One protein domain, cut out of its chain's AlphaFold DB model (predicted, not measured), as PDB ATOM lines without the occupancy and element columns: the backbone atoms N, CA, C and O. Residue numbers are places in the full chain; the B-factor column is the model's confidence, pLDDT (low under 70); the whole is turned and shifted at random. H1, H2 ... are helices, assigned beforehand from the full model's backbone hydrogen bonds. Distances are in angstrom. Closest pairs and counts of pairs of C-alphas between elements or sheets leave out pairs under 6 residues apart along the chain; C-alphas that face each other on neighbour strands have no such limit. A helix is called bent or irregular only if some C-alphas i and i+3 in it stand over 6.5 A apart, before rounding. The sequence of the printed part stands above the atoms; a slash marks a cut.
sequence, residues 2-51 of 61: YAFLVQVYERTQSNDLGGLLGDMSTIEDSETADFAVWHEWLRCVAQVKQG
ATOM      1  N   TYR A   2      15.911  38.295 -36.207       85.62
ATOM      2  CA  TYR A   2      15.642  37.097 -37.023       85.62
ATOM      3  C   TYR A   2      14.564  36.176 -36.425       85.62
ATOM      4  O   TYR A   2      13.518  35.982 -37.027       85.62
ATOM      5  N   ALA A   3      14.738  35.737 -35.173       87.50
ATOM      6  CA  ALA A   3      13.760  34.889 -34.480       87.50
ATOM      7  C   ALA A   3      12.358  35.517 -34.331       87.50
ATOM      8  O   ALA A   3      11.364  34.802 -34.256       87.50
ATOM      9  N   PHE A   4      12.261  36.850 -34.281       88.94
ATOM     10  CA  PHE A   4      10.966  37.534 -34.267       88.94
ATOM     11  C   PHE A   4      10.308  37.474 -35.650       88.94
ATOM     12  O   PHE A   4       9.140  37.118 -35.750       88.94
ATOM     13  N   LEU A   5      11.066  37.754 -36.715       90.88
ATOM     14  CA  LEU A   5      10.578  37.677 -38.093       90.88
ATOM     15  C   LEU A   5      10.177  36.247 -38.483       90.88
ATOM     16  O   LEU A   5       9.161  36.083 -39.149       90.88
ATOM     17  N   VAL A   6      10.891  35.225 -37.994       92.12
ATOM     18  CA  VAL A   6      10.495  33.812 -38.137       92.12
ATOM     19  C   VAL A   6       9.103  33.578 -37.554       92.12
ATOM     20  O   VAL A   6       8.237  33.067 -38.253       92.12
ATOM     21  N   GLN A   7       8.834  34.031 -36.326       95.38
ATOM     22  CA  GLN A   7       7.502  33.874 -35.724       95.38
ATOM     23  C   GLN A   7       6.402  34.613 -36.500       95.38
ATOM     24  O   GLN A   7       5.256  34.165 -36.531       95.38
ATOM     25  N   VAL A   8       6.714  35.761 -37.109       94.62
ATOM     26  CA  VAL A   8       5.750  36.489 -37.951       94.62
ATOM     27  C   VAL A   8       5.505  35.737 -39.258       94.62
ATOM     28  O   VAL A   8       4.350  35.582 -39.658       94.62
ATOM     29  N   TYR A   9       6.557  35.229 -39.901       94.44
ATOM     30  CA  TYR A   9       6.442  34.388 -41.089       94.44
ATOM     31  C   TYR A   9       5.626  33.125 -40.804       94.44
ATOM     32  O   TYR A   9       4.684  32.845 -41.533       94.44
ATOM     33  N   GLU A  10       5.881  32.424 -39.699       94.94
ATOM     34  CA  GLU A  10       5.120  31.231 -39.307       94.94
ATOM     35  C   GLU A  10       3.613  31.511 -39.216       94.94
ATOM     36  O   GLU A  10       2.803  30.697 -39.658       94.94
ATOM     37  N   ARG A  11       3.226  32.686 -38.707       95.94
ATOM     38  CA  ARG A  11       1.817  33.088 -38.556       95.94
ATOM     39  C   ARG A  11       1.175  33.587 -39.846       95.94
ATOM     40  O   ARG A  11      -0.024  33.409 -40.026       95.94
ATOM     41  N   THR A  12       1.937  34.275 -40.690       96.00
ATOM     42  CA  THR A  12       1.404  34.990 -41.865       96.00
ATOM     43  C   THR A  12       1.620  34.245 -43.175       96.00
ATOM     44  O   THR A  12       0.915  34.514 -44.141       96.00
ATOM     45  N   GLN A  13       2.594  33.331 -43.210       93.50
ATOM     46  CA  GLN A  13       3.089  32.641 -44.403       93.50
ATOM     47  C   GLN A  13       3.409  33.614 -45.554       93.50
ATOM     48  O   GLN A  13       3.228  33.298 -46.726       93.50
ATOM     49  N   SER A  14       3.855  34.833 -45.229       95.25
ATOM     50  CA  SER A  14       4.158  35.868 -46.221       95.25
ATOM     51  C   SER A  14       5.402  35.499 -47.032       95.25
ATOM     52  O   SER A  14       6.494  35.379 -46.477       95.25
ATOM     53  N   ASN A  15       5.252  35.371 -48.353       88.81
ATOM     54  CA  ASN A  15       6.369  35.079 -49.255       88.81
ATOM     55  C   ASN A  15       7.482  36.133 -49.171       88.81
ATOM     56  O   ASN A  15       8.654  35.765 -49.161       88.81
ATOM     57  N   ASP A  16       7.124  37.413 -49.043       91.56
ATOM     58  CA  ASP A  16       8.098  38.505 -48.934       91.56
ATOM     59  C   ASP A  16       8.943  38.373 -47.659       91.56
ATOM     60  O   ASP A  16      10.163  38.534 -47.690       91.56
ATOM     61  N   LEU A  17       8.312  37.998 -46.537       91.00
ATOM     62  CA  LEU A  17       9.035  37.701 -45.299       91.00
ATOM     63  C   LEU A  17       9.910  36.450 -45.431       91.00
ATOM     64  O   LEU A  17      10.999  36.419 -44.865       91.00
ATOM     65  N   GLY A  18       9.461  35.436 -46.173       89.62
ATOM     66  CA  GLY A  18      10.240  34.227 -46.444       89.62
ATOM     67  C   GLY A  18      11.519  34.512 -47.235       89.62
ATOM     68  O   GLY A  18      12.583  34.025 -46.858       89.62
ATOM     69  N   GLY A  19      11.432  35.344 -48.281       89.81
ATOM     70  CA  GLY A  19      12.595  35.797 -49.051       89.81
ATOM     71  C   GLY A  19      13.600  36.548 -48.180       89.81
ATOM     72  O   GLY A  19      14.758  36.148 -48.091       89.81
ATOM     73  N   LEU A  20      13.121  37.541 -47.421       88.81
ATOM     74  CA  LEU A  20      13.955  38.301 -46.489       88.81
ATOM     75  C   LEU A  20      14.636  37.403 -45.440       88.81
ATOM     76  O   LEU A  20      15.805  37.594 -45.117       88.81
ATOM     77  N   LEU A  21      13.926  36.411 -44.892       89.31
ATOM     78  CA  LEU A  21      14.499  35.448 -43.944       89.31
ATOM     79  C   LEU A  21      15.577  34.561 -44.578       89.31
ATOM     80  O   LEU A  21      16.496  34.144 -43.869       89.31
ATOM     81  N   GLY A  22      15.477  34.281 -45.877       87.69
ATOM     82  CA  GLY A  22      16.533  33.634 -46.651       87.69
ATOM     83  C   GLY A  22      17.787  34.502 -46.702       87.69
ATOM     84  O   GLY A  22      18.848  34.062 -46.258       87.69
ATOM     85  N   ASP A  23      17.642  35.757 -47.124       85.38
ATOM     86  CA  ASP A  23      18.756  36.708 -47.253       85.38
ATOM     87  C   ASP A  23      19.430  37.014 -45.900       85.38
ATOM     88  O   ASP A  23      20.640  37.230 -45.813       85.38
ATOM     89  N   MET A  24      18.651  36.991 -44.814       83.31
ATOM     90  CA  MET A  24      19.127  37.221 -43.445       83.31
ATOM     91  C   MET A  24      19.684  35.981 -42.741       83.31
ATOM     92  O   MET A  24      20.209  36.108 -41.629       83.31
ATOM     93  N   SER A  25      19.508  34.787 -43.309       81.56
ATOM     94  CA  SER A  25      19.992  33.555 -42.685       81.56
ATOM     95  C   SER A  25      21.524  33.558 -42.610       81.56
ATOM     96  O   SER A  25      22.200  34.189 -43.419       81.56
ATOM     97  N   THR A  26      22.089  32.906 -41.595       65.44
ATOM     98  CA  THR A  26      23.549  32.750 -41.479       65.44
ATOM     99  C   THR A  26      23.931  31.415 -42.092       65.44
ATOM    100  O   THR A  26      23.354  30.389 -41.732       65.44
ATOM    101  N   ILE A  27      24.865  31.434 -43.044       58.09
ATOM    102  CA  ILE A  27      25.484  30.204 -43.546       58.09
ATOM    103  C   ILE A  27      26.537  29.789 -42.505       58.09
ATOM    104  O   ILE A  27      27.089  30.651 -41.821       58.09
ATOM    105  N   GLU A  28      26.749  28.480 -42.341       54.72
ATOM    106  CA  GLU A  28      27.446  27.784 -41.236       54.72
ATOM    107  C   GLU A  28      28.761  28.399 -40.701       54.72
ATOM    108  O   GLU A  28      29.132  28.098 -39.571       54.72
ATOM    109  N   ASP A  29      29.412  29.319 -41.417       49.69
ATOM    110  CA  ASP A  29      30.675  29.962 -41.032       49.69
ATOM    111  C   ASP A  29      30.535  31.441 -40.618       49.69
ATOM    112  O   ASP A  29      31.412  32.267 -40.862       49.69
ATOM    113  N   SER A  30      29.460  31.790 -39.903       55.00
ATOM    114  CA  SER A  30      29.278  33.083 -39.204       55.00
ATOM    115  C   SER A  30      29.163  34.344 -40.077       55.00
ATOM    116  O   SER A  30      29.126  35.458 -39.548       55.00
ATOM    117  N   GLU A  31      28.995  34.176 -41.388       57.00
ATOM    118  CA  GLU A  31      28.692  35.252 -42.333       57.00
ATOM    119  C   GLU A  31      27.240  35.124 -42.834       57.00
ATOM    120  O   GLU A  31      26.730  34.033 -43.111       57.00
ATOM    121  N   THR A  32      26.521  36.248 -42.864       62.41
ATOM    122  CA  THR A  32      25.135  36.320 -43.351       62.41
ATOM    123  C   THR A  32      25.081  35.940 -44.834       62.41
ATOM    124  O   THR A  32      25.984  36.307 -45.583       62.41
ATOM    125  N   ALA A  33      24.021  35.253 -45.271       63.22
ATOM    126  CA  ALA A  33      23.819  34.854 -46.667       63.22
ATOM    127  C   ALA A  33      23.868  36.054 -47.632       63.22
ATOM    128  O   ALA A  33      24.404  35.932 -48.733       63.22
ATOM    129  N   ASP A  34      23.390  37.222 -47.185       73.94
ATOM    130  CA  ASP A  34      23.613  38.506 -47.843       73.94
ATOM    131  C   ASP A  34      24.220  39.549 -46.881       73.94
ATOM    132  O   ASP A  34      23.602  40.022 -45.916       73.94
ATOM    133  N   PHE A  35      25.453  39.966 -47.177       75.31
ATOM    134  CA  PHE A  35      26.139  41.031 -46.450       75.31
ATOM    135  C   PHE A  35      25.412  42.379 -46.531       75.31
ATOM    136  O   PHE A  35      25.471  43.146 -45.569       75.31
ATOM    137  N   ALA A  36      24.750  42.708 -47.641       82.94
ATOM    138  CA  ALA A  36      24.071  43.988 -47.818       82.94
ATOM    139  C   ALA A  36      22.896  44.129 -46.843       82.94
ATOM    140  O   ALA A  36      22.814  45.131 -46.125       82.94
ATOM    141  N   VAL A  37      22.066  43.089 -46.740       84.38
ATOM    142  CA  VAL A  37      20.913  43.040 -45.830       84.38
ATOM    143  C   VAL A  37      21.357  43.136 -44.368       84.38
ATOM    144  O   VAL A  37      20.752  43.851 -43.564       84.38
ATOM    145  N   TRP A  38      22.470  42.491 -44.009       82.12
ATOM    146  CA  TRP A  38      23.040  42.616 -42.667       82.12
ATOM    147  C   TRP A  38      23.511  44.041 -42.343       82.12
ATOM    148  O   TRP A  38      23.200  44.580 -41.276       82.12
ATOM    149  N   HIS A  39      24.238  44.680 -43.262       86.00
ATOM    150  CA  HIS A  39      24.688  46.059 -43.079       86.00
ATOM    151  C   HIS A  39      23.513  47.036 -42.998       86.00
ATOM    152  O   HIS A  39      23.559  47.985 -42.214       86.00
ATOM    153  N   GLU A  40      22.458  46.811 -43.778       88.44
ATOM    154  CA  GLU A  40      21.235  47.604 -43.719       88.44
ATOM    155  C   GLU A  40      20.537  47.462 -42.362       88.44
ATOM    156  O   GLU A  40      20.249  48.472 -41.714       88.44
ATOM    157  N   TRP A  41      20.393  46.235 -41.851       87.44
ATOM    158  CA  TRP A  41      19.882  45.999 -40.500       87.44
ATOM    159  C   TRP A  41      20.691  46.754 -39.431       87.44
ATOM    160  O   TRP A  41      20.117  47.446 -38.583       87.44
ATOM    161  N   LEU A  42      22.025  46.686 -39.482       88.56
ATOM    162  CA  LEU A  42      22.891  47.404 -38.540       88.56
ATOM    163  C   LEU A  42      22.722  48.929 -38.626       88.56
ATOM    164  O   LEU A  42      22.742  49.603 -37.590       88.56
ATOM    165  N   ARG A  43      22.519  49.486 -39.828       91.19
ATOM    166  CA  ARG A  43      22.223  50.918 -40.007       91.19
ATOM    167  C   ARG A  43      20.896  51.299 -39.358       91.19
ATOM    168  O   ARG A  43      20.863  52.288 -38.628       91.19
ATOM    169  N   CYS A  44      19.844  50.508 -39.555       90.94
ATOM    170  CA  CYS A  44      18.546  50.729 -38.915       90.94
ATOM    171  C   CYS A  44      18.674  50.721 -37.383       90.94
ATOM    172  O   CYS A  44      18.229  51.653 -36.714       90.94
ATOM    173  N   VAL A  45      19.384  49.738 -36.815       90.50
ATOM    174  CA  VAL A  45      19.663  49.688 -35.367       90.50
ATOM    175  C   VAL A  45      20.417  50.934 -34.892       90.50
ATOM    176  O   VAL A  45      20.110  51.474 -33.827       90.50
ATOM    177  N   ALA A  46      21.397  51.415 -35.660       93.25
ATOM    178  CA  ALA A  46      22.133  52.631 -35.324       93.25
ATOM    179  C   ALA A  46      21.236  53.880 -35.341       93.25
ATOM    180  O   ALA A  46      21.363  54.722 -34.451       93.25
ATOM    181  N   GLN A  47      20.315  53.994 -36.300       91.75
ATOM    182  CA  GLN A  47      19.350  55.096 -36.352       91.75
ATOM    183  C   GLN A  47      18.397  55.067 -35.153       91.75
ATOM    184  O   GLN A  47      18.197  56.107 -34.524       91.75
ATOM    185  N   VAL A  48      17.881  53.888 -34.778       91.31
ATOM    186  CA  VAL A  48      17.030  53.721 -33.584       91.31
ATOM    187  C   VAL A  48      17.780  54.164 -32.328       91.31
ATOM    188  O   VAL A  48      17.268  54.965 -31.551       91.31
ATOM    189  N   LYS A  49      19.034  53.725 -32.154       90.25
ATOM    190  CA  LYS A  49      19.877  54.133 -31.014       90.25
ATOM    191  C   LYS A  49      20.149  55.638 -30.964       90.25
ATOM    192  O   LYS A  49      20.391  56.171 -29.887       90.25
ATOM    193  N   GLN A  50      20.141  56.313 -32.110       93.06
ATOM    194  CA  GLN A  50      20.346  57.758 -32.215       93.06
ATOM    195  C   GLN A  50      19.039  58.561 -32.102       93.06
ATOM    196  O   GLN A  50      19.090  59.782 -32.223       93.06
ATOM    197  N   GLY A  51      17.886  57.909 -31.910       88.12
ATOM    198  CA  GLY A  51      16.579  58.576 -31.894       88.12
ATOM    199  C   GLY A  51      16.197  59.193 -33.243       88.12
ATOM    200  O   GLY A  51      15.470  60.177 -33.284       88.12
TER     201      GLY A  51
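This is residues 2 to 51 of the 61 residues of an uncharacterized protein of Nostoc sp. 'Lobaria pulmonaria (5183) cyanobiont' (UniProt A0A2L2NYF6). The model is an open V in which H3, the longest helix, makes one arm and the helical hairpin of H1 and H2 makes the other. The arms come near each other where H2 ends and H3 begins, and at that corner the long link of residues 24 to 34 folds back on itself, with a short antiparallel pairing of residues 26 to 27 with residues 31 to 32. The far part of H3, residues 42 to 49, sticks out with residues 50 and 51, and so does the turn of the hairpin, residues 11 to 16. The printed part has 50 residues with three named helices in the order H1, H2, H3 and no named strand, and its class is all helix. It is only just loose, close to compact, with a radius of gyration of the C-alphas of 12.1 A, and it is flat, spanning 33 by 29 by 15 A.

The longest helix, H3, residues 35 to 49, touches no helix but is near H2, residues 15 to 23. H2 and H3 are close but not clearly touching, with 1 pair of C-alphas within 8 A, those of Asp 23 and Val 37, 6.8 A apart. Their lines are about perpendicular, at 79 degrees, and their centres are 16.8 A apart. H2 touches H1, residues 2 to 12, and the closest C-alphas of the two are those of Tyr 9 and Leu 17, 6.0 A apart. H1 and H2 form a helical hairpin, running opposite ways at a shallow tilt of 21 degrees, with centres 10.1 A apart. H1 and H3 are apart. In H1, H2 and H3 every O i to N i+4 pair is within hydrogen-bond range.

H3 runs from Phe 35, with its C-alpha at (26.139, 41.031, -46.450), to Lys 49, with its C-alpha at (19.877, 54.133, -31.014), and is 21.2 A long from first to last C-alpha. H2 runs from Asn 15 to Asp 23 and is 12.7 A long. H1 runs from Tyr 2, with its C-alpha at (15.642, 37.097, -37.023), to Thr 12 and is 15.2 A long. No helix is bent or irregular.

The C-alphas of Glu 28 and Gly 51 are the two farthest apart, at 34.0 A, and the C-alphas of Tyr 2 and Gly 51 are 22.1 A apart. The printed part has no cut. The link from H1 to H2 is tight, with 2 residues, and the link from H2 to H3 is long, with 11 residues. The mean pLDDT of the printed part is 84.1, and residues 26 to 33, in the long link, are under 70.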